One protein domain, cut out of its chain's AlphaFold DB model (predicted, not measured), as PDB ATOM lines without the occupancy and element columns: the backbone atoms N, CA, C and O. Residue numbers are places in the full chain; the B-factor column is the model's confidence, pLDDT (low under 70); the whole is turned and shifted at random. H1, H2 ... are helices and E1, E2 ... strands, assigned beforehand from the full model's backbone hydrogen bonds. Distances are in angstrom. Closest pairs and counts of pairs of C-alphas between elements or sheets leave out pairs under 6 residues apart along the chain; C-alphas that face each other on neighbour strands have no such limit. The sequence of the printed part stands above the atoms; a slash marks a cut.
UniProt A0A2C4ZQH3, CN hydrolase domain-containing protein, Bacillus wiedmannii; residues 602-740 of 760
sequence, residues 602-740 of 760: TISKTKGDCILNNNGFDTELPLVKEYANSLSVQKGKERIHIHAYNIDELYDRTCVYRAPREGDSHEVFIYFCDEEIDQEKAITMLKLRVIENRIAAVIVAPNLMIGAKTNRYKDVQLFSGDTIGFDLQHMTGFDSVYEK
ATOM      1  N   THR A 602      -8.805  11.583 -19.172       96.88
ATOM      2  CA  THR A 602      -8.466  12.392 -20.349       96.88
ATOM      3  C   THR A 602      -8.026  11.536 -21.529       96.88
ATOM      4  O   THR A 602      -7.203  10.631 -21.389       96.88
ATOM      5  N   ILE A 603      -8.551  11.871 -22.706       96.44
ATOM      6  CA  ILE A 603      -8.220  11.262 -23.994       96.44
ATOM      7  C   ILE A 603      -7.628  12.357 -24.881       96.44
ATOM      8  O   ILE A 603      -8.242  13.411 -25.052       96.44
ATOM      9  N   SER A 604      -6.432  12.154 -25.427       94.44
ATOM     10  CA  SER A 604      -5.737  13.184 -26.212       94.44
ATOM     11  C   SER A 604      -4.857  12.587 -27.301       94.44
ATOM     12  O   SER A 604      -4.388  11.461 -27.179       94.44
ATOM     13  N   LYS A 605      -4.566  13.372 -28.342       89.38
ATOM     14  CA  LYS A 605      -3.583  13.013 -29.379       89.38
ATOM     15  C   LYS A 605      -2.127  13.098 -28.907       89.38
ATOM     16  O   LYS A 605      -1.254  12.520 -29.540       89.38
ATOM     17  N   THR A 606      -1.839  13.850 -27.839       87.56
ATOM     18  CA  THR A 606      -0.448  14.131 -27.431       87.56
ATOM     19  C   THR A 606      -0.121  13.720 -26.006       87.56
ATOM     20  O   THR A 606       0.964  13.202 -25.760       87.56
ATOM     21  N   LYS A 607      -1.004  14.008 -25.041       88.50
ATOM     22  CA  LYS A 607      -0.743  13.750 -23.619       88.50
ATOM     23  C   LYS A 607      -2.052  13.639 -22.843       88.50
ATOM     24  O   LYS A 607      -2.858  14.564 -22.873       88.50
ATOM     25  N   GLY A 608      -2.224  12.543 -22.118       90.00
ATOM     26  CA  GLY A 608      -3.416  12.261 -21.323       90.00
ATOM     27  C   GLY A 608      -3.325  10.884 -20.674       90.00
ATOM     28  O   GLY A 608      -2.279  10.242 -20.730       90.00
ATOM     29  N   ASP A 609      -4.422  10.440 -20.067       95.81
ATOM     30  CA  ASP A 609      -4.526   9.085 -19.512       95.81
ATOM     31  C   ASP A 609      -4.625   8.023 -20.616       95.81
ATOM     32  O   ASP A 609      -4.112   6.914 -20.471       95.81
ATOM     33  N   CYS A 610      -5.278   8.384 -21.720       95.75
ATOM     34  CA  CYS A 610      -5.400   7.606 -22.943       95.75
ATOM     35  C   CYS A 610      -4.880   8.449 -24.117       95.75
ATOM     36  O   CYS A 610      -5.368   9.558 -24.369       95.75
ATOM     37  N   ILE A 611      -3.849   7.953 -24.797       95.25
ATOM     38  CA  ILE A 611      -3.166   8.637 -25.894       95.25
ATOM     39  C   ILE A 611      -3.573   7.969 -27.204       95.25
ATOM     40  O   ILE A 611      -3.325   6.785 -27.406       95.25
ATOM     41  N   LEU A 612      -4.201   8.733 -28.091       93.12
ATOM     42  CA  LEU A 612      -4.648   8.255 -29.397       93.12
ATOM     43  C   LEU A 612      -3.449   8.087 -30.339       93.12
ATOM     44  O   LEU A 612      -2.612   8.986 -30.444       93.12
ATOM     45  N   ASN A 613      -3.389   6.967 -31.056       85.75
ATOM     46  CA  ASN A 613      -2.366   6.684 -32.062       85.75
ATOM     47  C   ASN A 613      -3.012   6.102 -33.338       85.75
ATOM     48  O   ASN A 613      -4.196   5.777 -33.354       85.75
ATOM     49  N   ASN A 614      -2.240   5.962 -34.422       71.00
ATOM     50  CA  ASN A 614      -2.763   5.468 -35.708       71.00
ATOM     51  C   ASN A 614      -3.282   4.015 -35.657       71.00
ATOM     52  O   ASN A 614      -3.926   3.579 -36.602       71.00
ATOM     53  N   ASN A 615      -2.983   3.262 -34.594       65.94
ATOM     54  CA  ASN A 615      -3.356   1.857 -34.428       65.94
ATOM     55  C   ASN A 615      -4.374   1.651 -33.282       65.94
ATOM     56  O   ASN A 615      -4.550   0.520 -32.833       65.94
ATOM     57  N   GLY A 616      -5.008   2.720 -32.780       84.88
ATOM     58  CA  GLY A 616      -5.911   2.688 -31.628       84.88
ATOM     59  C   GLY A 616      -5.478   3.655 -30.529       84.88
ATOM     60  O   GLY A 616      -5.480   4.876 -30.711       84.88
ATOM     61  N   PHE A 617      -5.145   3.127 -29.352       92.25
ATOM     62  CA  PHE A 617      -4.749   3.942 -28.207       92.25
ATOM     63  C   PHE A 617      -3.683   3.266 -27.346       92.25
ATOM     64  O   PHE A 617      -3.618   2.042 -27.267       92.25
ATOM     65  N   ASP A 618      -2.892   4.088 -26.662       91.75
ATOM     66  CA  ASP A 618      -1.952   3.685 -25.621       91.75
ATOM     67  C   ASP A 618      -2.364   4.293 -24.275       91.75
ATOM     68  O   ASP A 618      -2.998   5.350 -24.203       91.75
ATOM     69  N   THR A 619      -1.968   3.659 -23.174       92.56
ATOM     70  CA  THR A 619      -2.173   4.197 -21.826       92.56
ATOM     71  C   THR A 619      -0.994   3.868 -20.918       92.56
ATOM     72  O   THR A 619      -0.445   2.770 -20.956       92.56
ATOM     73  N   GLU A 620      -0.604   4.835 -20.087       91.00
ATOM     74  CA  GLU A 620       0.399   4.642 -19.029       91.00
ATOM     75  C   GLU A 620      -0.238   4.187 -17.702       91.00
ATOM     76  O   GLU A 620       0.460   3.981 -16.705       91.00
ATOM     77  N   LEU A 621      -1.569   4.048 -17.659       95.31
ATOM     78  CA  LEU A 621      -2.273   3.590 -16.468       95.31
ATOM     79  C   LEU A 621      -2.004   2.095 -16.212       95.31
ATOM     80  O   LEU A 621      -1.916   1.310 -17.157       95.31
ATOM     81  N   PRO A 622      -1.913   1.664 -14.939       96.50
ATOM     82  CA  PRO A 622      -1.763   0.254 -14.598       96.50
ATOM     83  C   PRO A 622      -2.860  -0.622 -15.219       96.50
ATOM     84  O   PRO A 622      -4.044  -0.458 -14.914       96.50
ATOM     85  N   LEU A 623      -2.447  -1.581 -16.050       96.00
ATOM     86  CA  LEU A 623      -3.327  -2.571 -16.662       96.00
ATOM     87  C   LEU A 623      -3.889  -3.526 -15.599       96.00
ATOM     88  O   LEU A 623      -3.139  -4.114 -14.817       96.00
ATOM     89  N   VAL A 624      -5.208  -3.697 -15.597       94.81
ATOM     90  CA  VAL A 624      -5.927  -4.682 -14.779       94.81
ATOM     91  C   VAL A 624      -6.211  -5.929 -15.609       94.81
ATOM     92  O   VAL A 624      -5.920  -7.042 -15.168       94.81
ATOM     93  N   LYS A 625      -6.773  -5.744 -16.808       95.25
ATOM     94  CA  LYS A 625      -7.131  -6.832 -17.718       95.25
ATOM     95  C   LYS A 625      -7.183  -6.350 -19.165       95.25
ATOM     96  O   LYS A 625      -7.585  -5.224 -19.431       95.25
ATOM     97  N   GLU A 626      -6.801  -7.225 -20.085       94.00
ATOM     98  CA  GLU A 626      -6.803  -6.978 -21.526       94.00
ATOM     99  C   GLU A 626      -7.781  -7.928 -22.227       94.00
ATOM    100  O   GLU A 626      -7.892  -9.108 -21.874       94.00
ATOM    101  N   TYR A 627      -8.495  -7.386 -23.207       93.38
ATOM    102  CA  TYR A 627      -9.408  -8.078 -24.111       93.38
ATOM    103  C   TYR A 627      -9.013  -7.757 -25.555       93.38
ATOM    104  O   TYR A 627      -8.167  -6.905 -25.793       93.38
ATOM    105  N   ALA A 628      -9.654  -8.406 -26.532       88.81
ATOM    106  CA  ALA A 628      -9.303  -8.240 -27.944       88.81
ATOM    107  C   ALA A 628      -9.307  -6.771 -28.418       88.81
ATOM    108  O   ALA A 628      -8.370  -6.357 -29.088       88.81
ATOM    109  N   ASN A 629     -10.331  -5.998 -28.035       89.31
ATOM    110  CA  ASN A 629     -10.534  -4.605 -28.460       89.31
ATOM    111  C   ASN A 629     -10.740  -3.646 -27.270       89.31
ATOM    112  O   ASN A 629     -11.289  -2.555 -27.426       89.31
ATOM    113  N   SER A 630     -10.373  -4.056 -26.052       94.75
ATOM    114  CA  SER A 630     -10.567  -3.215 -24.868       94.75
ATOM    115  C   SER A 630      -9.571  -3.499 -23.753       94.75
ATOM    116  O   SER A 630      -9.048  -4.606 -23.616       94.75
ATOM    117  N   LEU A 631      -9.317  -2.478 -22.937       95.56
ATOM    118  CA  LEU A 631      -8.398  -2.514 -21.804       95.56
ATOM    119  C   LEU A 631      -9.116  -2.028 -20.545       95.56
ATOM    120  O   LEU A 631      -9.704  -0.947 -20.529       95.56
ATOM    121  N   SER A 632      -9.028  -2.809 -19.474       96.31
ATOM    122  CA  SER A 632      -9.417  -2.398 -18.127       96.31
ATOM    123  C   SER A 632      -8.175  -1.912 -17.390       96.31
ATOM    124  O   SER A 632      -7.186  -2.644 -17.267       96.31
ATOM    125  N   VAL A 633      -8.204  -0.669 -16.914       96.62
ATOM    126  CA  VAL A 633      -7.076   0.013 -16.273       96.62
ATOM    127  C   VAL A 633      -7.474   0.628 -14.935       96.62
ATOM    128  O   VAL A 633      -8.641   0.935 -14.676       96.62
ATOM    129  N   GLN A 634      -6.487   0.825 -14.063       96.38
ATOM    130  CA  GLN A 634      -6.681   1.392 -12.731       96.38
ATOM    131  C   GLN A 634      -6.207   2.851 -12.688       96.38
ATOM    132  O   GLN A 634      -5.020   3.121 -12.863       96.38
ATOM    133  N   LYS A 635      -7.093   3.798 -12.352       94.62
ATOM    134  CA  LYS A 635      -6.728   5.203 -12.093       94.62
ATOM    135  C   LYS A 635      -7.065   5.581 -10.653       94.62
ATOM    136  O   LYS A 635      -8.207   5.854 -10.291       94.62
ATOM    137  N   GLY A 636      -6.048   5.593  -9.792       92.38
ATOM    138  CA  GLY A 636      -6.255   5.789  -8.357       92.38
ATOM    139  C   GLY A 636      -7.124   4.669  -7.775       92.38
ATOM    140  O   GLY A 636      -6.729   3.505  -7.815       92.38
ATOM    141  N   LYS A 637      -8.300   5.009  -7.237       92.19
ATOM    142  CA  LYS A 637      -9.272   4.030  -6.707       92.19
ATOM    143  C   LYS A 637     -10.310   3.575  -7.734       92.19
ATOM    144  O   LYS A 637     -11.001   2.596  -7.479       92.19
ATOM    145  N   GLU A 638     -10.394   4.257  -8.867       95.56
ATOM    146  CA  GLU A 638     -11.410   4.026  -9.885       95.56
ATOM    147  C   GLU A 638     -10.895   3.039 -10.938       95.56
ATOM    148  O   GLU A 638      -9.708   3.050 -11.292       95.56
ATOM    149  N   ARG A 639     -11.794   2.192 -11.445       96.19
ATOM    150  CA  ARG A 639     -11.532   1.298 -12.576       96.19
ATOM    151  C   ARG A 639     -12.147   1.894 -13.832       96.19
ATOM    152  O   ARG A 639     -13.294   2.329 -13.801       96.19
ATOM    153  N   ILE A 640     -11.392   1.915 -14.922       97.06
ATOM    154  CA  ILE A 640     -11.829   2.478 -16.202       97.06
ATOM    155  C   ILE A 640     -11.669   1.398 -17.263       97.06
ATOM    156  O   ILE A 640     -10.589   0.826 -17.394       97.06
ATOM    157  N   HIS A 641     -12.738   1.122 -18.003       97.38
ATOM    158  CA  HIS A 641     -12.737   0.161 -19.098       97.38
ATOM    159  C   HIS A 641     -12.855   0.924 -20.416       97.38
ATOM    160  O   HIS A 641     -13.843   1.609 -20.675       97.38
ATOM    161  N   ILE A 642     -11.783   0.873 -21.205       97.31
ATOM    162  CA  ILE A 642     -11.635   1.606 -22.460       97.31
ATOM    163  C   ILE A 642     -11.813   0.622 -23.609       97.31
ATOM    164  O   ILE A 642     -11.055  -0.342 -23.713       97.31
ATOM    165  N   HIS A 643     -12.777   0.883 -24.482       96.94
ATOM    166  CA  HIS A 643     -13.068   0.083 -25.665       96.94
ATOM    167  C   HIS A 643     -12.720   0.859 -26.929       96.94
ATOM    168  O   HIS A 643     -13.046   2.040 -27.036       96.94
ATOM    169  N   ALA A 644     -12.077   0.195 -27.886       95.56
ATOM    170  CA  ALA A 644     -11.712   0.767 -29.175       95.56
ATOM    171  C   ALA A 644     -12.403   0.001 -30.303       95.56
ATOM    172  O   ALA A 644     -12.201  -1.201 -30.464       95.56
ATOM    173  N   TYR A 645     -13.197   0.709 -31.097       95.75
ATOM    174  CA  TYR A 645     -13.980   0.140 -32.188       95.75
ATOM    175  C   TYR A 645     -13.847   0.975 -33.463       95.75
ATOM    176  O   TYR A 645     -13.467   2.145 -33.423       95.75
ATOM    177  N   ASN A 646     -14.172   0.371 -34.606       95.12
ATOM    178  CA  ASN A 646     -14.372   1.115 -35.848       95.12
ATOM    179  C   ASN A 646     -15.648   1.975 -35.738       95.12
ATOM    180  O   ASN A 646     -16.570   1.624 -35.001       95.12
ATOM    181  N   ILE A 647     -15.706   3.093 -36.459       95.62
ATOM    182  CA  ILE A 647     -16.876   3.974 -36.505       95.62
ATOM    183  C   ILE A 647     -18.177   3.265 -36.910       95.62
ATOM    184  O   ILE A 647     -19.232   3.674 -36.439       95.62
ATOM    185  N   ASP A 648     -18.128   2.183 -37.686       95.69
ATOM    186  CA  ASP A 648     -19.317   1.409 -38.067       95.69
ATOM    187  C   ASP A 648     -20.058   0.845 -36.838       95.69
ATOM    188  O   ASP A 648     -21.287   0.835 -36.783       95.69
ATOM    189  N   GLU A 649     -19.322   0.488 -35.782       96.88
ATOM    190  CA  GLU A 649     -19.882   0.004 -34.512       96.88
ATOM    191  C   GLU A 649     -20.631   1.100 -33.732       96.88
ATOM    192  O   GLU A 649     -21.396   0.798 -32.818       96.88
ATOM    193  N   LEU A 650     -20.450   2.382 -34.076       97.12
ATOM    194  CA  LEU A 650     -21.283   3.460 -33.535       97.12
ATOM    195  C   LEU A 650     -22.731   3.328 -34.029       97.12
ATOM    196  O   LEU A 650     -23.664   3.676 -33.301       97.12
ATOM    197  N   TYR A 651     -22.922   2.836 -35.253       95.62
ATOM    198  CA  TYR A 651     -24.233   2.676 -35.876       95.62
ATOM    199  C   TYR A 651     -24.922   1.375 -35.446       95.62
ATOM    200  O   TYR A 651     -26.147   1.336 -35.415       95.62
ATOM    201  N   ASP A 652     -24.176   0.377 -34.968       95.44
ATOM    202  CA  ASP A 652     -24.733  -0.835 -34.356       95.44
ATOM    203  C   ASP A 652     -25.218  -0.566 -32.916       95.44
ATOM    204  O   ASP A 652     -24.441  -0.272 -32.001       95.44
ATOM    205  N   ARG A 653     -26.530  -0.682 -32.689       94.19
ATOM    206  CA  ARG A 653     -27.156  -0.432 -31.377       94.19
ATOM    207  C   ARG A 653     -26.811  -1.462 -30.312       94.19
ATOM    208  O   ARG A 653     -26.899  -1.163 -29.121       94.19
ATOM    209  N   THR A 654     -26.361  -2.645 -30.720       95.94
ATOM    210  CA  THR A 654     -25.967  -3.737 -29.826       95.94
ATOM    211  C   THR A 654     -24.491  -3.676 -29.425       95.94
ATOM    212  O   THR A 654     -24.082  -4.390 -28.510       95.94
ATOM    213  N   CYS A 655     -23.679  -2.799 -30.034       96.00
ATOM    214  CA  CYS A 655     -22.234  -2.730 -29.792       96.00
ATOM    215  C   CYS A 655     -21.875  -2.651 -28.294       96.00
ATOM    216  O   CYS A 655     -21.103  -3.467 -27.787       96.00
ATOM    217  N   VAL A 656     -22.495  -1.721 -27.558       95.88
ATOM    218  CA  VAL A 656     -22.218  -1.509 -26.124       95.88
ATOM    219  C   VAL A 656     -22.649  -2.706 -25.269       95.88
ATOM    220  O   VAL A 656     -22.019  -2.992 -24.254       95.88
ATOM    221  N   TYR A 657     -23.691  -3.431 -25.685       95.62
ATOM    222  CA  TYR A 657     -24.137  -4.659 -25.024       95.62
ATOM    223  C   TYR A 657     -23.142  -5.815 -25.217       95.62
ATOM    224  O   TYR A 657     -22.821  -6.527 -24.263       95.62
ATOM    225  N   ARG A 658     -22.638  -5.988 -26.446       94.94
ATOM    226  CA  ARG A 658     -21.691  -7.058 -26.809       94.94
ATOM    227  C   ARG A 658     -20.280  -6.820 -26.269       94.94
ATOM    228  O   ARG A 658     -19.482  -7.757 -26.220       94.94
ATOM    229  N   ALA A 659     -19.955  -5.582 -25.899       95.00
ATOM    230  CA  ALA A 659     -18.659  -5.234 -25.339       95.00
ATOM    231  C   ALA A 659     -18.383  -6.011 -24.033       95.00
ATOM    232  O   ALA A 659     -19.305  -6.277 -23.255       95.00
ATOM    233  N   PRO A 660     -17.121  -6.393 -23.752       93.81
ATOM    234  CA  PRO A 660     -16.776  -7.053 -22.497       93.81
ATOM    235  C   PRO A 660     -17.210  -6.213 -21.288       93.81
ATOM    236  O   PRO A 660     -16.870  -5.040 -21.208       93.81
ATOM    237  N   ARG A 661     -17.930  -6.816 -20.337       89.75
ATOM    238  CA  ARG A 661     -18.447  -6.131 -19.141       89.75
ATOM    239  C   ARG A 661     -17.597  -6.451 -17.912       89.75
ATOM    240  O   ARG A 661     -17.314  -7.623 -17.645       89.75
ATOM    241  N   GLU A 662     -17.252  -5.437 -17.124       86.06
ATOM    242  CA  GLU A 662     -16.656  -5.600 -15.796       86.06
ATOM    243  C   GLU A 662     -17.535  -4.977 -14.706       86.06
ATOM    244  O   GLU A 662     -18.245  -4.000 -14.915       86.06
ATOM    245  N   GLY A 663     -17.523  -5.580 -13.515       81.62
ATOM    246  CA  GLY A 663     -18.211  -5.005 -12.363       81.62
ATOM    247  C   GLY A 663     -17.467  -3.775 -11.845       81.62
ATOM    248  O   GLY A 663     -16.246  -3.826 -11.669       81.62
ATOM    249  N   ASP A 664     -18.221  -2.717 -11.548       85.06
ATOM    250  CA  ASP A 664     -17.744  -1.475 -10.927       85.06
ATOM    251  C   ASP A 664     -16.655  -0.728 -11.736       85.06
ATOM    252  O   ASP A 664     -15.728  -0.152 -11.162       85.06
ATOM    253  N   SER A 665     -16.765  -0.726 -13.069       93.44
ATOM    254  CA  SER A 665     -15.950   0.086 -13.990       93.44
ATOM    255  C   SER A 665     -16.703   1.301 -14.543       93.44
ATOM    256  O   SER A 665     -17.932   1.329 -14.626       93.44
ATOM    257  N   HIS A 666     -15.931   2.318 -14.935       96.44
ATOM    258  CA  HIS A 666     -16.393   3.428 -15.764       96.44
ATOM    259  C   HIS A 666     -16.104   3.130 -17.233       96.44
ATOM    260  O   HIS A 666     -14.955   2.896 -17.602       96.44
ATOM    261  N   GLU A 667     -17.137   3.165 -18.063       97.44
ATOM    262  CA  GLU A 667     -17.099   2.718 -19.451       97.44
ATOM    263  C   GLU A 667     -16.816   3.867 -20.425       97.44
ATOM    264  O   GLU A 667     -17.535   4.879 -20.465       97.44
ATOM    265  N   VAL A 668     -15.773   3.688 -21.236       97.88
ATOM    266  CA  VAL A 668     -15.308   4.641 -22.248       97.88
ATOM    267  C   VAL A 668     -15.225   3.948 -23.603       97.88
ATOM    268  O   VAL A 668     -14.476   2.993 -23.758       97.88
ATOM    269  N   PHE A 669     -15.927   4.472 -24.602       97.88
ATOM    270  CA  PHE A 669     -15.891   3.965 -25.975       97.88
ATOM    271  C   PHE A 669     -15.160   4.946 -26.893       97.88
ATOM    272  O   PHE A 669     -15.419   6.147 -26.867       97.88
ATOM    273  N   ILE A 670     -14.245   4.451 -27.717       97.75
ATOM    274  CA  ILE A 670     -13.519   5.245 -28.706       97.75
ATOM    275  C   ILE A 670     -13.783   4.639 -30.080       97.75
ATOM    276  O   ILE A 670     -13.479   3.471 -30.318       97.75
ATOM    277  N   TYR A 671     -14.349   5.444 -30.972       97.06
ATOM    278  CA  TYR A 671     -14.697   5.065 -32.333       97.06
ATOM    279  C   TYR A 671     -13.716   5.706 -33.314       97.06
ATOM    280  O   TYR A 671     -13.610   6.934 -33.372       97.06
ATOM    281  N   PHE A 672     -13.004   4.879 -34.073       95.38
ATOM    282  CA  PHE A 672     -11.973   5.299 -35.020       95.38
ATOM    283  C   PHE A 672     -12.466   5.225 -36.466       95.38
ATOM    284  O   PHE A 672     -13.101   4.248 -36.867       95.38
ATOM    285  N   CYS A 673     -12.127   6.242 -37.256       94.56
ATOM    286  CA  CYS A 673     -12.273   6.254 -38.706       94.56
ATOM    287  C   CYS A 673     -11.026   6.882 -39.336       94.56
ATOM    288  O   CYS A 673     -10.581   7.939 -38.894       94.56
ATOM    289  N   ASP A 674     -10.486   6.259 -40.382       92.62
ATOM    290  CA  ASP A 674      -9.339   6.799 -41.125       92.62
ATOM    291  C   ASP A 674      -9.764   7.761 -42.252       92.62
ATOM    292  O   ASP A 674      -8.920   8.393 -42.890       92.62
ATOM    293  N   GLU A 675     -11.071   7.900 -42.482       94.06
ATOM    294  CA  GLU A 675     -11.675   8.710 -43.542       94.06
ATOM    295  C   GLU A 675     -12.490   9.876 -42.967       94.06
ATOM    296  O   GLU A 675     -12.901   9.870 -41.805       94.06
ATOM    297  N   GLU A 676     -12.715  10.913 -43.779       95.25
ATOM    298  CA  GLU A 676     -13.611  12.005 -43.392       95.25
ATOM    299  C   GLU A 676     -15.051  11.500 -43.249       95.25
ATOM    300  O   GLU A 676     -15.558  10.776 -44.103       95.25
ATOM    301  N   ILE A 677     -15.725  11.932 -42.182       95.19
ATOM    302  CA  ILE A 677     -17.095  11.510 -41.861       95.19
ATOM    303  C   ILE A 677     -18.087  12.672 -41.924       95.19
ATOM    304  O   ILE A 677     -17.716  13.839 -41.744       95.19
ATOM    305  N   ASP A 678     -19.368  12.341 -42.108       94.56
ATOM    306  CA  ASP A 678     -20.478  13.268 -41.884       94.56
ATOM    307  C   ASP A 678     -20.576  13.595 -40.388       94.56
ATOM    308  O   ASP A 678     -21.017  12.783 -39.567       94.56
ATOM    309  N   GLN A 679     -20.145  14.806 -40.037       94.44
ATOM    310  CA  GLN A 679     -20.093  15.251 -38.650       94.44
ATOM    311  C   GLN A 679     -21.480  15.300 -38.006       94.44
ATOM    312  O   GLN A 679     -21.611  14.951 -36.835       94.44
ATOM    313  N   GLU A 680     -22.526  15.706 -38.728       92.44
ATOM    314  CA  GLU A 680     -23.859  15.849 -38.136       92.44
ATOM    315  C   GLU A 680     -24.459  14.478 -37.814       92.44
ATOM    316  O   GLU A 680     -24.943  14.254 -36.692       92.44
ATOM    317  N   LYS A 681     -24.368  13.544 -38.771       94.12
ATOM    318  CA  LYS A 681     -24.837  12.164 -38.601       94.12
ATOM    319  C   LYS A 681     -24.082  11.487 -37.454       94.12
ATOM    320  O   LYS A 681     -24.707  10.946 -36.539       94.12
ATOM    321  N   ALA A 682     -22.752  11.581 -37.448       96.50
ATOM    322  CA  ALA A 682     -21.907  10.929 -36.450       96.50
ATOM    323  C   ALA A 682     -22.083  11.515 -35.037       96.50
ATOM    324  O   ALA A 682     -22.211  10.765 -34.071       96.50
ATOM    325  N   ILE A 683     -22.176  12.844 -34.891       96.56
ATOM    326  CA  ILE A 683     -22.440  13.486 -33.591       96.56
ATOM    327  C   ILE A 683     -23.815  13.078 -33.055       96.56
ATOM    328  O   ILE A 683     -23.970  12.861 -31.851       96.56
ATOM    329  N   THR A 684     -24.821  12.966 -33.922       96.69
ATOM    330  CA  THR A 684     -26.167  12.542 -33.517       96.69
ATOM    331  C   THR A 684     -26.167  11.100 -33.007       96.69
ATOM    332  O   THR A 684     -26.704  10.842 -31.928       96.69
ATOM    333  N   MET A 685     -25.494  10.184 -33.705       97.88
ATOM    334  CA  MET A 685     -25.357   8.796 -33.249       97.88
ATOM    335  C   MET A 685     -24.513   8.678 -31.974       97.88
ATOM    336  O   MET A 685     -24.885   7.944 -31.059       97.88
ATOM    337  N   LEU A 686     -23.447   9.476 -31.837       98.00
ATOM    338  CA  LEU A 686     -22.666   9.558 -30.599       98.00
ATOM    339  C   LEU A 686     -23.544   9.945 -29.408       98.00
ATOM    340  O   LEU A 686     -23.479   9.319 -28.350       98.00
ATOM    341  N   LYS A 687     -24.399  10.961 -29.585       97.38
ATOM    342  CA  LYS A 687     -25.357  11.387 -28.560       97.38
ATOM    343  C   LYS A 687     -26.337  10.275 -28.196       97.38
ATOM    344  O   LYS A 687     -26.620  10.140 -27.008       97.38
ATOM    345  N   LEU A 688     -26.837   9.516 -29.175       97.31
ATOM    346  CA  LEU A 688     -27.743   8.383 -28.957       97.31
ATOM    347  C   LEU A 688     -27.075   7.301 -28.092       97.31
ATOM    348  O   LEU A 688     -27.594   6.956 -27.030       97.31
ATOM    349  N   ARG A 689     -25.866   6.860 -28.454       96.94
ATOM    350  CA  ARG A 689     -25.162   5.791 -27.720       96.94
ATOM    351  C   ARG A 689     -24.886   6.143 -26.262       96.94
ATOM    352  O   ARG A 689     -25.084   5.307 -25.376       96.94
ATOM    353  N   VAL A 690     -24.477   7.386 -25.984       96.94
ATOM    354  CA  VAL A 690     -24.175   7.813 -24.605       96.94
ATOM    355  C   VAL A 690     -25.422   7.954 -23.733       96.94
ATOM    356  O   VAL A 690     -25.342   7.724 -22.524       96.94
ATOM    357  N   ILE A 691     -26.572   8.340 -24.302       95.25
ATOM    358  CA  ILE A 691     -27.804   8.556 -23.527       95.25
ATOM    359  C   ILE A 691     -28.543   7.251 -23.206       95.25
ATOM    360  O   ILE A 691     -29.113   7.139 -22.114       95.25
ATOM    361  N   GLU A 692     -28.479   6.267 -24.105       94.50
ATOM    362  CA  GLU A 692     -28.977   4.903 -23.890       94.50
ATOM    363  C   GLU A 692     -28.202   4.226 -22.755       94.50
ATOM    364  O   GLU A 692     -28.786   3.797 -21.759       94.50
ATOM    365  N   ASN A 693     -26.870   4.229 -22.869       94.44
ATOM    366  CA  ASN A 693     -26.007   3.339 -22.100       94.44
ATOM    367  C   ASN A 693     -25.268   4.012 -20.939       94.44
ATOM    368  O   ASN A 693     -24.517   3.340 -20.247       94.44
ATOM    369  N   ARG A 694     -25.411   5.329 -20.724       94.00
ATOM    370  CA  ARG A 694     -24.613   6.082 -19.731       94.00
ATOM    371  C   ARG A 694     -23.124   5.720 -19.797       94.00
ATOM    372  O   ARG A 694     -22.540   5.241 -18.827       94.00
ATOM    373  N   ILE A 695     -22.534   5.957 -20.962       96.81
ATOM    374  CA  ILE A 695     -21.098   5.814 -21.231       96.81
ATOM    375  C   ILE A 695     -20.485   7.186 -21.526       96.81
ATOM    376  O   ILE A 695     -21.209   8.144 -21.825       96.81
ATOM    377  N   ALA A 696     -19.158   7.283 -21.467       97.94
ATOM    378  CA  ALA A 696     -18.452   8.304 -22.235       97.94
ATOM    379  C   ALA A 696     -18.051   7.720 -23.588       97.94
ATOM    380  O   ALA A 696     -17.660   6.556 -23.669       97.94
ATOM    381  N   ALA A 697     -18.135   8.522 -24.642       98.12
ATOM    382  CA  ALA A 697     -17.736   8.094 -25.970       98.12
ATOM    383  C   ALA A 697     -16.977   9.196 -26.713       98.12
ATOM    384  O   ALA A 697     -17.280  10.376 -26.535       98.12
ATOM    385  N   VAL A 698     -16.004   8.820 -27.541       97.94
ATOM    386  CA  VAL A 698     -15.214   9.732 -28.379       97.94
ATOM    387  C   VAL A 698     -15.171   9.218 -29.809       97.94
ATOM    388  O   VAL A 698     -14.902   8.044 -30.031       97.94
ATOM    389  N   ILE A 699     -15.398  10.109 -30.771       97.50
ATOM    390  CA  ILE A 699     -15.112   9.855 -32.186       97.50
ATOM    391  C   ILE A 699     -13.756  10.462 -32.528       97.50
ATOM    392  O   ILE A 699     -13.470  11.603 -32.153       97.50
ATOM    393  N   VAL A 700     -12.954   9.700 -33.267       95.44
ATOM    394  CA  VAL A 700     -11.650  10.101 -33.790       95.44
ATOM    395  C   VAL A 700     -11.630   9.842 -35.297       95.44
ATOM    396  O   VAL A 700     -11.590   8.695 -35.732       95.44
ATOM    397  N   ALA A 701     -11.654  10.920 -36.077       94.38
ATOM    398  CA  ALA A 701     -11.577  10.924 -37.536       94.38
ATOM    399  C   ALA A 701     -10.674  12.081 -38.026       94.38
ATOM    400  O   ALA A 701     -10.386  13.004 -37.251       94.38
ATOM    401  N   PRO A 702     -10.233  12.103 -39.301       93.50
ATOM    402  CA  PRO A 702      -9.380  13.165 -39.841       93.50
ATOM    403  C   PRO A 702      -9.987  14.565 -39.695       93.50
ATOM    404  O   PRO A 702      -9.275  15.520 -39.384       93.50
ATOM    405  N   ASN A 703     -11.306  14.678 -39.869       94.75
ATOM    406  CA  ASN A 703     -12.051  15.934 -39.814       94.75
ATOM    407  C   ASN A 703     -12.824  16.148 -38.498       94.75
ATOM    408  O   ASN A 703     -13.471  17.186 -38.357       94.75
ATOM    409  N   LEU A 704     -12.784  15.210 -37.540       94.69
ATOM    410  CA  LEU A 704     -13.566  15.292 -36.302       94.69
ATOM    411  C   LEU A 704     -12.856  14.628 -35.114       94.69
ATOM    412  O   LEU A 704     -12.505  13.454 -35.158       94.69
ATOM    413  N   MET A 705     -12.723  15.360 -34.007       94.81
ATOM    414  CA  MET A 705     -12.452  14.786 -32.687       94.81
ATOM    415  C   MET A 705     -13.455  15.370 -31.699       94.81
ATOM    416  O   MET A 705     -13.421  16.567 -31.406       94.81
ATOM    417  N   ILE A 706     -14.377  14.537 -31.226       97.06
ATOM    418  CA  ILE A 706     -15.462  14.979 -30.351       97.06
ATOM    419  C   ILE A 706     -15.803  13.904 -29.327       97.06
ATOM    420  O   ILE A 706     -15.892  12.723 -29.653       97.06
ATOM    421  N   GLY A 707     -15.993  14.329 -28.082       97.44
ATOM    422  CA  GLY A 707     -16.466  13.495 -26.992       97.44
ATOM    423  C   GLY A 707     -17.903  13.804 -26.609       97.44
ATOM    424  O   GLY A 707     -18.364  14.939 -26.729       97.44
ATOM    425  N   ALA A 708     -18.596  12.809 -26.075       97.56
ATOM    426  CA  ALA A 708     -19.902  12.977 -25.471       97.56
ATOM    427  C   ALA A 708     -20.025  12.138 -24.201       97.56
ATOM    428  O   ALA A 708     -19.457  11.053 -24.091       97.56
ATOM    429  N   LYS A 709     -20.812  12.635 -23.248       95.75
ATOM    430  CA  LYS A 709     -21.337  11.832 -22.140       95.75
ATOM    431  C   LYS A 709     -22.615  12.441 -21.586       95.75
ATOM    432  O   LYS A 709     -22.967  13.569 -21.934       95.75
ATOM    433  N   THR A 710     -23.292  11.736 -20.684       94.06
ATOM    434  CA  THR A 710     -24.450  12.304 -19.981       94.06
ATOM    435  C   THR A 710     -24.116  12.886 -18.613       94.06
ATOM    436  O   THR A 710     -23.190  12.453 -17.932       94.06
ATOM    437  N   ASN A 711     -24.916  13.861 -18.182       90.69
ATOM    438  CA  ASN A 711     -24.933  14.325 -16.797       90.69
ATOM    439  C   ASN A 711     -25.879  13.474 -15.920       90.69
ATOM    440  O   ASN A 711     -26.579  12.576 -16.395       90.69
ATOM    441  N   ARG A 712     -26.003  13.826 -14.630       88.06
ATOM    442  CA  ARG A 712     -26.899  13.142 -13.672       88.06
ATOM    443  C   ARG A 712     -28.352  13.005 -14.123       88.06
ATOM    444  O   ARG A 712     -29.047  12.078 -13.711       88.06
ATOM    445  N   TYR A 713     -28.809  13.924 -14.966       86.25
ATOM    446  CA  TYR A 713     -30.162  13.957 -15.490       86.25
ATOM    447  C   TYR A 713     -30.319  13.181 -16.800       86.25
ATOM    448  O   TYR A 713     -31.434  13.152 -17.293       86.25
ATOM    449  N   LYS A 714     -29.293  12.519 -17.352       87.75
ATOM    450  CA  LYS A 714     -29.293  11.948 -18.718       87.75
ATOM    451  C   LYS A 714     -29.379  13.002 -19.840       87.75
ATOM    452  O   LYS A 714     -29.868  12.699 -20.917       87.75
ATOM    453  N   ASP A 715     -28.950  14.246 -19.622       90.31
ATOM    454  CA  ASP A 715     -28.723  15.160 -20.756       90.31
ATOM    455  C   ASP A 715     -27.315  14.987 -21.299       90.31
ATOM    456  O   ASP A 715     -26.374  14.874 -20.510       90.31
ATOM    457  N   VAL A 716     -27.181  15.008 -22.623       94.06
ATOM    458  CA  VAL A 716     -25.892  14.856 -23.296       94.06
ATOM    459  C   VAL A 716     -25.108  16.166 -23.259       94.06
ATOM    460  O   VAL A 716     -25.648  17.237 -23.532       94.06
ATOM    461  N   GLN A 717     -23.827  16.061 -22.930       93.62
ATOM    462  CA  GLN A 717     -22.822  17.110 -23.035       93.62
ATOM    463  C   GLN A 717     -21.836  16.716 -24.132       93.62
ATOM    464  O   GLN A 717     -21.358  15.581 -24.124       93.62
ATOM    465  N   LEU A 718     -21.543  17.638 -25.049       96.06
ATOM    466  CA  LEU A 718     -20.482  17.478 -26.042       96.06
ATOM    467  C   LEU A 718     -19.205  18.185 -25.589       96.06
ATOM    468  O   LEU A 718     -19.269  19.242 -24.961       96.06
ATOM    469  N   PHE A 719     -18.065  17.621 -25.960       95.75
ATOM    470  CA  PHE A 719     -16.729  18.112 -25.650       95.75
ATOM    471  C   PHE A 719     -15.911  18.112 -26.939       95.75
ATOM    472  O   PHE A 719     -15.891  17.109 -27.649       95.75
ATOM    473  N   SER A 720     -15.239  19.215 -27.251       91.44
ATOM    474  CA  SER A 720     -14.400  19.352 -28.445       91.44
ATOM    475  C   SER A 720     -13.013  19.877 -28.075       91.44
ATOM    476  O   SER A 720     -12.845  20.533 -27.048       91.44
ATOM    477  N   GLY A 721     -12.017  19.573 -28.909       89.56
ATOM    478  CA  GLY A 721     -10.624  19.987 -28.718       89.56
ATOM    479  C   GLY A 721      -9.630  18.828 -28.825       89.56
ATOM    480  O   GLY A 721     -10.017  17.671 -28.971       89.56
ATOM    481  N   ASP A 722      -8.336  19.147 -28.729       88.94
ATOM    482  CA  ASP A 722      -7.231  18.171 -28.839       88.94
ATOM    483  C   ASP A 722      -7.095  17.245 -27.613       88.94
ATOM    484  O   ASP A 722      -6.400  16.219 -27.646       88.94
ATOM    485  N   THR A 723      -7.763  17.609 -26.518       93.81
ATOM    486  CA  THR A 723      -7.880  16.825 -25.290       93.81
ATOM    487  C   THR A 723      -9.335  16.832 -24.846       93.81
ATOM    488  O   THR A 723      -9.899  17.883 -24.556       93.81
ATOM    489  N   ILE A 724      -9.932  15.646 -24.759       96.50
ATOM    490  CA  ILE A 724     -11.280  15.432 -24.242       96.50
ATOM    491  C   ILE A 724     -11.175  14.917 -22.811       96.50
ATOM    492  O   ILE A 724     -10.508  13.915 -22.554       96.50
ATOM    493  N   GLY A 725     -11.838  15.598 -21.883       95.56
ATOM    494  CA  GLY A 725     -11.867  15.233 -20.474       95.56
ATOM    495  C   GLY A 725     -13.264  14.856 -20.002       95.56
ATOM    496  O   GLY A 725     -14.240  15.519 -20.352       95.56
ATOM    497  N   PHE A 726     -13.357  13.854 -19.130       96.25
ATOM    498  CA  PHE A 726     -14.603  13.445 -18.483       96.25
ATOM    499  C   PHE A 726     -14.466  13.461 -16.957       96.25
ATOM    500  O   PHE A 726     -13.415  13.101 -16.424       96.25
ATOM    501  N   ASP A 727     -15.525  13.874 -16.250       94.44
ATOM    502  CA  ASP A 727     -15.740  13.424 -14.869       94.44
ATOM    503  C   ASP A 727     -16.269  11.982 -14.897       94.44
ATOM    504  O   ASP A 727     -16.989  11.615 -15.828       94.44
ATOM    505  N   LEU A 728     -15.916  11.161 -13.912       94.25
ATOM    506  CA  LEU A 728     -16.239   9.729 -13.921       94.25
ATOM    507  C   LEU A 728     -17.688   9.432 -13.496       94.25
ATOM    508  O   LEU A 728     -18.110   8.283 -13.412       94.25
ATOM    509  N   GLN A 729     -18.507  10.450 -13.218       92.69
ATOM    510  CA  GLN A 729     -19.881  10.216 -12.787       92.69
ATOM    511  C   GLN A 729     -20.765   9.789 -13.962       92.69
ATOM    512  O   GLN A 729     -20.733  10.383 -15.042       92.69
ATOM    513  N   HIS A 730     -21.643   8.819 -13.689       91.00
ATOM    514  CA  HIS A 730     -22.668   8.328 -14.617       91.00
ATOM    515  C   HIS A 730     -22.104   7.709 -15.906       91.00
ATOM    516  O   HIS A 730     -22.683   7.891 -16.975       91.00
ATOM    517  N   MET A 731     -21.006   6.960 -15.775       94.50
ATOM    518  CA  MET A 731     -20.353   6.204 -16.848       94.50
ATOM    519  C   MET A 731     -20.456   4.685 -16.615       94.50
ATOM    520  O   MET A 731     -19.489   3.959 -16.776       94.50
ATOM    521  N   THR A 732     -21.606   4.195 -16.153       91.00
ATOM    522  CA  THR A 732     -21.755   2.820 -15.634       91.00
ATOM    523  C   THR A 732     -22.010   1.754 -16.704       91.00
ATOM    524  O   THR A 732     -22.262   0.606 -16.346       91.00
ATOM    525  N   GLY A 733     -22.018   2.111 -17.990       93.75
ATOM    526  CA  GLY A 733     -22.162   1.131 -19.067       93.75
ATOM    527  C   GLY A 733     -23.575   0.619 -19.302       93.75
ATOM    528  O   GLY A 733     -24.543   1.095 -18.704       93.75
ATOM    529  N   PHE A 734     -23.672  -0.400 -20.161       93.62
ATOM    530  CA  PHE A 734     -24.932  -1.040 -20.553       93.62
ATOM    531  C   PHE A 734     -25.833  -1.368 -19.356       93.62
ATOM    532  O   PHE A 734     -27.021  -1.065 -19.377       93.62
ATOM    533  N   ASP A 735     -25.264  -1.875 -18.258       91.50
ATOM    534  CA  ASP A 735     -26.016  -2.247 -17.054       91.50
ATOM    535  C   ASP A 735     -26.742  -1.050 -16.380       91.50
ATOM    536  O   ASP A 735     -27.550  -1.240 -15.470       91.50
ATOM    537  N   SER A 736     -26.515   0.187 -16.840       89.88
ATOM    538  CA  SER A 736     -27.270   1.389 -16.458       89.88
ATOM    539  C   SER A 736     -28.731   1.410 -16.915       89.88
ATOM    540  O   SER A 736     -29.495   2.263 -16.446       89.88
ATOM    541  N   VAL A 737     -29.125   0.508 -17.821       90.44
ATOM    542  CA  VAL A 737     -30.530   0.304 -18.202       90.44
ATOM    543  C   VAL A 737     -31.344  -0.313 -17.059       90.44
ATOM    544  O   VAL A 737     -32.562  -0.109 -17.005       90.44
ATOM    545  N   TYR A 738     -30.674  -1.009 -16.128       91.44
ATOM    546  CA  TYR A 738     -31.304  -1.696 -15.006       91.44
ATOM    547  C   TYR A 738     -31.347  -0.846 -13.735       91.44
ATOM    548  O   TYR A 738     -30.347  -0.290 -13.276       91.44
ATOM    549  N   GLU A 739     -32.506  -0.847 -13.091       88.31
ATOM    550  CA  GLU A 739     -32.711  -0.289 -11.768       88.31
ATOM    551  C   GLU A 739     -32.513  -1.376 -10.705       88.31
ATOM    552  O   GLU A 739     -33.182  -2.414 -10.698       88.31
ATOM    553  N   LYS A 740     -31.569  -1.137  -9.787       82.75
ATOM    554  CA  LYS A 740     -31.169  -2.118  -8.763       82.75
ATOM    555  C   LYS A 740     -32.181  -2.226  -7.617       82.75
ATOM    556  O   LYS A 740     -32.239  -3.251  -6.941       82.75
TER     557      LYS A 740
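What this domain is: This is residues 602 to 740 of the 760 residues of the protein "CN hydrolase domain-containing protein" of Bacillus wiedmannii (UniProt A0A2C4ZQH3). A strongly twisted seven-stranded sheet forms the core, with the long helix H3 packed along one face and a small four-stranded sheet covering part of the opposite face as a sandwich, two sheets face to face. The short helix H1 packs on H3 at its residues 685 to 689, while H4 packs on H3's last residues, 692 to 693, and H2 is close to that same end. The 139 printed residues hold four helices and eleven strands, in the order E1 E2 E3 E4 E5 E6 H1 H2 E7 H3 E8 E9 E10 E11 H4, a mixed class. The large sheet runs E4 E5 E6 E7 E8 E9 E10 and the small one E3 E2 E1 E11, both mixed. The whole is compact, with a radius of gyration of the C-alphas of 13.7 A and spans of 39 by 32 by 25 A.

Where its parts are: In the large sheet, E4 is residues 623 to 627, E5 630 to 635, E6 638 to 646, 26.3 A long, E7 665 to 672, 22.0 A, E8 696 to 701, E9 704 to 710, 19.8 A, and E10 716 to 720. H3, residues 679 to 693, runs 21.2 A from C-alpha 679 at (-20.093, 15.251, -38.650). The small sheet holds E1, residues 602 to 604, beginning at C-alpha 602 (-8.466, 12.392, -20.349), E2, 610 to 613, E3, 616 to 619, and E11, 723 to 726. H1 is residues 648 to 651, H2 655 to 658 and H4 734 to 737, ending at C-alpha 737 (-30.530, 0.304, -18.202).

How they stand to each other: E6 and E7 are parallel, with N 643 and O 668 2.8 A apart; E7 and E8 are parallel too, with N 671 and O 698 at 2.8 A. E6, H1 H2, E7 and E7, H3, E8 are strand-helix-strand units, parallel neighbours joined through helices, with right-handed crossovers. E4 E5 E6 and E8 E9 E10 are meanders, each strand the antiparallel neighbour of the one before; N 707 and O 719 of the hairpin E9 and E10 are 2.8 A apart. H3 is 7.9 A over the sheet, over E9 and along it at 25 degrees on the local plane; their closest C-alphas, of Val 690 and Lys 709, are 5.5 A apart. H1 and H2 only graze this sheet. H3 touches H1, closest at the C-alphas of Leu 650 and Met 685, 6.7 A, and H4 at those of Asn 693 and Phe 734, 4.8 A. In H3 every O i to N i+4 pair is within hydrogen-bond range; H1, H2 and H4 are too short for such a pair. In the small sheet, E2 and E1 are parallel, with N 612 and O 604 2.9 A apart.

The domain as a whole: The C-alphas of Glu 676 and Lys 740 are the two farthest apart, 41.3 A. The printed part has no cut and no long link. Mean pLDDT of the printed part is 93.6; residue 615 is under 70.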